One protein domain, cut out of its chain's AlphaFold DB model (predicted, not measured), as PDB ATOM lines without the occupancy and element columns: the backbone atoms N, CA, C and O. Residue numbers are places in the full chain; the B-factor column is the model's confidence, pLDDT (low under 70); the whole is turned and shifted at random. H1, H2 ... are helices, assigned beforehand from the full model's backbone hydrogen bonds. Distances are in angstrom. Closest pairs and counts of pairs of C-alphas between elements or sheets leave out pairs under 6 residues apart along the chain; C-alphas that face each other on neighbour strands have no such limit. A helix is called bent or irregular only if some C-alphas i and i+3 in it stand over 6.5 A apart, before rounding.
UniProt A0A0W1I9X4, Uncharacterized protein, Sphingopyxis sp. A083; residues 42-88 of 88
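This is residues 42 to 88 of the 88 residues of an uncharacterized protein of Sphingopyxis sp. A083 (UniProt A0A0W1I9X4). There is little regular structure here: the printed part is a drawn-out loop, with helix H1 near one end and a long link, residues 55 to 74, that runs out to the far end at Thr 71. From there it folds back through two one-turn helices, H2 and H3, towards H1. The class is all helix, but the named elements H1, H2 and H3, in that order, hold only 18 of the 47 printed residues; there is no named strand. The whole is elongated, 36 by 21 by 14 A, and only just loose, close to compact, with a radius of gyration of the C-alphas of 11.8 A.

H1, residues 45 to 54, begins at C-alpha 45 (185.998, 150.910, 201.185) and is 14.4 A long. It is neither bent nor irregular, but only just: C-alphas 46 and 49 are 6.3 A apart. H2 is residues 75 to 78, 5.1 A. H3, residues 81 to 84, 5.7 A, ends at C-alpha 84 (192.456, 151.727, 202.491).

H1 and H3 only just touch, with 3 pairs of C-alphas within 8 A; the closest C-alphas are those of Thr 45 and Phe 84, 6.6 A apart. H2 is apart from H1 and from H3. In H1, 2 of 6 O i to N i+4 pairs and 4 of 7 O i to N i+3 pairs are within hydrogen-bond range; H2 and H3 are too short for an O i to N i+4 pair.

The farthest C-alphas, of Asp 42 and Thr 71, are 36.6 A apart. The printed part has no cut. The link from H1 to H2 is long, 20 residues; that from H2 to H3 is tight. Mean pLDDT of the printed part is 72.0; residues 42 to 51, 53 to 56, 65 and 85 to 88 are under 70.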
ATOM      1  N   ASP A  42     179.925 144.899 205.627       62.94
ATOM      2  CA  ASP A  42     180.000 145.815 204.497       62.94
ATOM      3  C   ASP A  42     181.258 146.676 204.624       62.94
ATOM      4  O   ASP A  42     181.396 147.432 205.599       62.94
ATOM      5  N   PRO A  43     182.194 146.562 203.672       58.69
ATOM      6  CA  PRO A  43     183.394 147.358 203.708       58.69
ATOM      7  C   PRO A  43     183.037 148.809 203.370       58.69
ATOM      8  O   PRO A  43     182.475 149.111 202.319       58.69
ATOM      9  N   VAL A  44     183.432 149.733 204.250       59.16
ATOM     10  CA  VAL A  44     183.365 151.188 204.004       59.16
ATOM     11  C   VAL A  44     184.132 151.567 202.719       59.16
ATOM     12  O   VAL A  44     183.888 152.609 202.116       59.16
ATOM     13  N   THR A  45     185.040 150.693 202.272       58.03
ATOM     14  CA  THR A  45     185.998 150.910 201.185       58.03
ATOM     15  C   THR A  45     185.380 150.949 199.791       58.03
ATOM     16  O   THR A  45     185.915 151.657 198.945       58.03
ATOM     17  N   ASN A  46     184.232 150.296 199.551       61.72
ATOM     18  CA  ASN A  46     183.626 150.226 198.209       61.72
ATOM     19  C   ASN A  46     183.321 151.612 197.604       61.72
ATOM     20  O   ASN A  46     183.299 151.770 196.388       61.72
ATOM     21  N   PHE A  47     183.089 152.624 198.446       62.75
ATOM     22  CA  PHE A  47     182.879 154.011 198.013       62.75
ATOM     23  C   PHE A  47     184.119 154.897 198.175       62.75
ATOM     24  O   PHE A  47     184.187 155.964 197.559       62.75
ATOM     25  N   LEU A  48     185.080 154.478 199.007       65.88
ATOM     26  CA  LEU A  48     186.301 155.239 199.256       65.88
ATOM     27  C   LEU A  48     187.217 155.202 198.041       65.88
ATOM     28  O   LEU A  48     187.746 156.247 197.698       65.88
ATOM     29  N   GLU A  49     187.340 154.073 197.343       65.06
ATOM     30  CA  GLU A  49     188.225 153.950 196.172       65.06
ATOM     31  C   GLU A  49     187.975 155.044 195.119       65.06
ATOM     32  O   GLU A  49     188.919 155.700 194.687       65.06
ATOM     33  N   ASN A  50     186.707 155.335 194.805       67.19
ATOM     34  CA  ASN A  50     186.333 156.409 193.874       67.19
ATOM     35  C   ASN A  50     186.572 157.823 194.440       67.19
ATOM     36  O   ASN A  50     186.741 158.777 193.687       67.19
ATOM     37  N   HIS A  51     186.553 157.986 195.766       69.75
ATOM     38  CA  HIS A  51     186.837 159.269 196.419       69.75
ATOM     39  C   HIS A  51     188.335 159.521 196.605       69.75
ATOM     40  O   HIS A  51     188.740 160.680 196.647       69.75
ATOM     41  N   LEU A  52     189.149 158.469 196.719       71.06
ATOM     42  CA  LEU A  52     190.595 158.577 196.902       71.06
ATOM     43  C   LEU A  52     191.242 159.290 195.709       71.06
ATOM     44  O   LEU A  52     191.978 160.251 195.920       71.06
ATOM     45  N   GLU A  53     190.873 158.931 194.476       69.06
ATOM     46  CA  GLU A  53     191.356 159.623 193.269       69.06
ATOM     47  C   GLU A  53     191.004 161.122 193.297       69.06
ATOM     48  O   GLU A  53     191.855 161.978 193.057       69.06
ATOM     49  N   GLY A  54     189.778 161.468 193.708       67.75
ATOM     50  CA  GLY A  54     189.348 162.863 193.873       67.75
ATOM     51  C   GLY A  54     190.100 163.639 194.965       67.75
ATOM     52  O   GLY A  54     190.116 164.871 194.946       67.75
ATOM     53  N   LEU A  55     190.742 162.940 195.903       69.50
ATOM     54  CA  LEU A  55     191.622 163.511 196.925       69.50
ATOM     55  C   LEU A  55     193.100 163.535 196.491       69.50
ATOM     56  O   LEU A  55     193.956 163.902 197.296       69.50
ATOM     57  N   GLY A  56     193.403 163.160 195.243       69.88
ATOM     58  CA  GLY A  56     194.772 163.028 194.737       69.88
ATOM     59  C   GLY A  56     195.513 161.815 195.305       69.88
ATOM     60  O   GLY A  56     196.737 161.775 195.274       69.88
ATOM     61  N   ILE A  57     194.781 160.846 195.861       73.44
ATOM     62  CA  ILE A  57     195.317 159.603 196.407       73.44
ATOM     63  C   ILE A  57     195.218 158.534 195.322       73.44
ATOM     64  O   ILE A  57     194.187 157.876 195.163       73.44
ATOM     65  N   ASN A  58     196.301 158.361 194.574       75.31
ATOM     66  CA  ASN A  58     196.356 157.402 193.479       75.31
ATOM     67  C   ASN A  58     196.978 156.075 193.917       75.31
ATOM     68  O   ASN A  58     197.825 155.994 194.811       75.31
ATOM     69  N   LYS A  59     196.575 155.003 193.234       71.75
ATOM     70  CA  LYS A  59     197.186 153.689 193.416       71.75
ATOM     71  C   LYS A  59     198.671 153.760 193.051       71.75
ATOM     72  O   LYS A  59     199.019 154.235 191.977       71.75
ATOM     73  N   ASN A  60     199.523 153.227 193.927       70.56
ATOM     74  CA  ASN A  60     200.991 153.245 193.824       70.56
ATOM     75  C   ASN A  60     201.653 154.627 193.977       70.56
ATOM     76  O   ASN A  60     202.862 154.732 193.773       70.56
ATOM     77  N   GLU A  61     200.905 155.660 194.367       71.62
ATOM     78  CA  GLU A  61     201.478 156.954 194.733       71.62
ATOM     79  C   GLU A  61     201.550 157.105 196.254       71.62
ATOM     80  O   GLU A  61     200.736 156.574 197.013       71.62
ATOM     81  N   SER A  62     202.579 157.820 196.700       70.44
ATOM     82  CA  SER A  62     202.729 158.213 198.097       70.44
ATOM     83  C   SER A  62     201.653 159.239 198.453       70.44
ATOM     84  O   SER A  62     201.443 160.190 197.704       70.44
ATOM     85  N   LEU A  63     201.023 159.101 199.624       76.12
ATOM     86  CA  LEU A  63     200.166 160.167 200.170       76.12
ATOM     87  C   LEU A  63     200.983 161.386 200.615       76.12
ATOM     88  O   LEU A  63     200.433 162.459 200.856       76.12
ATOM     89  N   ASP A  64     202.296 161.213 200.762       74.94
ATOM     90  CA  ASP A  64     203.246 162.302 200.920       74.94
ATOM     91  C   ASP A  64     203.712 162.784 199.539       74.94
ATOM     92  O   ASP A  64     204.577 162.161 198.916       74.94
ATOM     93  N   GLY A  65     203.111 163.881 199.069       69.94
ATOM     94  CA  GLY A  65     203.410 164.508 197.778       69.94
ATOM     95  C   GLY A  65     204.773 165.214 197.692       69.94
ATOM     96  O   GLY A  65     205.177 165.584 196.593       69.94
ATOM     97  N   ASP A  66     205.495 165.387 198.808       75.81
ATOM     98  CA  ASP A  66     206.905 165.829 198.849       75.81
ATOM     99  C   ASP A  66     207.729 164.816 199.656       75.81
ATOM    100  O   ASP A  66     208.387 165.154 200.644       75.81
ATOM    101  N   PHE A  67     207.645 163.538 199.267       79.31
ATOM    102  CA  PHE A  67     208.308 162.456 199.983       79.31
ATOM    103  C   PHE A  67     209.799 162.734 200.198       79.31
ATOM    104  O   PHE A  67     210.589 162.833 199.255       79.31
ATOM    105  N   ARG A  68     210.206 162.769 201.473       81.19
ATOM    106  CA  ARG A  68     211.611 162.833 201.885       81.19
ATOM    107  C   ARG A  68     211.952 161.679 202.820       81.19
ATOM    108  O   ARG A  68     211.307 161.546 203.864       81.19
ATOM    109  N   PRO A  69     212.998 160.890 202.510       81.50
ATOM    110  CA  PRO A  69     213.472 159.839 203.400       81.50
ATOM    111  C   PRO A  69     213.774 160.396 204.797       81.50
ATOM    112  O   PRO A  69     214.533 161.352 204.947       81.50
ATOM    113  N   THR A  70     213.182 159.797 205.828       84.31
ATOM    114  CA  THR A  70     213.350 160.220 207.224       84.31
ATOM    115  C   THR A  70     213.323 159.020 208.163       84.31
ATOM    116  O   THR A  70     212.647 158.024 207.916       84.31
ATOM    117  N   THR A  71     214.034 159.123 209.285       90.44
ATOM    118  CA  THR A  71     214.001 158.123 210.364       90.44
ATOM    119  C   THR A  71     212.756 158.246 211.248       90.44
ATOM    120  O   THR A  71     212.524 157.398 212.109       90.44
ATOM    121  N   ARG A  72     211.939 159.292 211.056       86.38
ATOM    122  CA  ARG A  72     210.696 159.542 211.802       86.38
ATOM    123  C   ARG A  72     209.557 159.892 210.841       86.38
ATOM    124  O   ARG A  72     209.215 161.068 210.723       86.38
ATOM    125  N   PRO A  73     208.993 158.897 210.142       82.50
ATOM    126  CA  PRO A  73     207.997 159.167 209.123       82.50
ATOM    127  C   PRO A  73     206.694 159.702 209.719       82.50
ATOM    128  O   PRO A  73     206.239 159.235 210.773       82.50
ATOM    129  N   THR A  74     206.104 160.681 209.034       79.94
ATOM    130  CA  THR A  74     204.769 161.211 209.347       79.94
ATOM    131  C   THR A  74     203.691 160.161 209.061       79.94
ATOM    132  O   THR A  74     203.962 159.109 208.487       79.94
ATOM    133  N   LEU A  75     202.444 160.427 209.460       78.50
ATOM    134  CA  LEU A  75     201.341 159.518 209.143       78.50
ATOM    135  C   LEU A  75     201.134 159.380 207.623       78.50
ATOM    136  O   LEU A  75     200.967 158.267 207.145       78.50
ATOM    137  N   ALA A  76     201.228 160.478 206.867       77.88
ATOM    138  CA  ALA A  76     201.112 160.462 205.405       77.88
ATOM    139  C   ALA A  76     202.231 159.651 204.726       77.88
ATOM    140  O   ALA A  76     201.994 159.016 203.711       77.88
ATOM    141  N   GLN A  77     203.428 159.607 205.319       78.38
ATOM    142  CA  GLN A  77     204.539 158.779 204.832       78.38
ATOM    143  C   GLN A  77     204.399 157.291 205.171       78.38
ATOM    144  O   GLN A  77     205.101 156.464 204.596       78.38
ATOM    145  N   LYS A  78     203.560 156.953 206.155       80.44
ATOM    146  CA  LYS A  78     203.318 155.569 206.581       80.44
ATOM    147  C   LYS A  78     202.118 154.942 205.892       80.44
ATOM    148  O   LYS A  78     202.088 153.726 205.784       80.44
ATOM    149  N   LEU A  79     201.141 155.760 205.516       78.19
ATOM    150  CA  LEU A  79     199.919 155.308 204.875       78.19
ATOM    151  C   LEU A  79     200.108 155.261 203.357       78.19
ATOM    152  O   LEU A  79     200.597 156.216 202.757       78.19
ATOM    153  N   GLY A  80     199.684 154.164 202.742       75.62
ATOM    154  CA  GLY A  80     199.603 153.989 201.297       75.62
ATOM    155  C   GLY A  80     198.189 153.634 200.845       75.62
ATOM    156  O   GLY A  80     197.298 153.379 201.652       75.62
ATOM    157  N   TYR A  81     197.984 153.578 199.528       72.81
ATOM    158  CA  TYR A  81     196.699 153.189 198.930       72.81
ATOM    159  C   TYR A  81     196.161 151.854 199.485       72.81
ATOM    160  O   TYR A  81     194.974 151.737 199.779       72.81
ATOM    161  N   ASN A  82     197.044 150.872 199.701       76.38
ATOM    162  CA  ASN A  82     196.669 149.540 200.187       76.38
ATOM    163  C   ASN A  82     196.233 149.514 201.662       76.38
ATOM    164  O   ASN A  82     195.620 148.543 202.084       76.38
ATOM    165  N   ASP A  83     196.475 150.568 202.448       77.25
ATOM    166  CA  ASP A  83     195.928 150.657 203.812       77.25
ATOM    167  C   ASP A  83     194.421 150.976 203.817       77.25
ATOM    168  O   ASP A  83     193.753 150.844 204.845       77.25
ATOM    169  N   PHE A  84     193.873 151.395 202.670       74.31
ATOM    170  CA  PHE A  84     192.456 151.727 202.491       74.31
ATOM    171  C   PHE A  84     191.680 150.681 201.692       74.31
ATOM    172  O   PHE A  84     190.473 150.834 201.500       74.31
ATOM    173  N   THR A  85     192.343 149.621 201.242       68.94
ATOM    174  CA  THR A  85     191.724 148.518 200.510       68.94
ATOM    175  C   THR A  85     192.012 147.213 201.245       68.94
ATOM    176  O   THR A  85     193.013 147.075 201.944       68.94
ATOM    177  N   ARG A  86     191.106 146.235 201.162       62.47
ATOM    178  CA  ARG A  86     191.464 144.870 201.562       62.47
ATOM    179  C   ARG A  86     192.162 144.231 200.371       62.47
ATOM    180  O   ARG A  86     191.534 144.087 199.325       62.47
ATOM    181  N   GLU A  87     193.426 143.847 200.528       61.03
ATOM    182  CA  GLU A  87     194.015 142.868 199.614       61.03
ATOM    183  C   GLU A  87     193.165 141.588 199.674       61.03
ATOM    184  O   GLU A  87     192.773 141.150 200.762       61.03
ATOM    185  N   GLN A  88     192.793 141.074 198.496       48.81
ATOM    186  CA  GLN A  88     192.078 139.803 198.353       48.81
ATOM    187  C   GLN A  88     192.998 138.627 198.665       48.81
ATOM    188  O   GLN A  88     194.164 138.669 198.214       48.81
TER     189      GLN A  88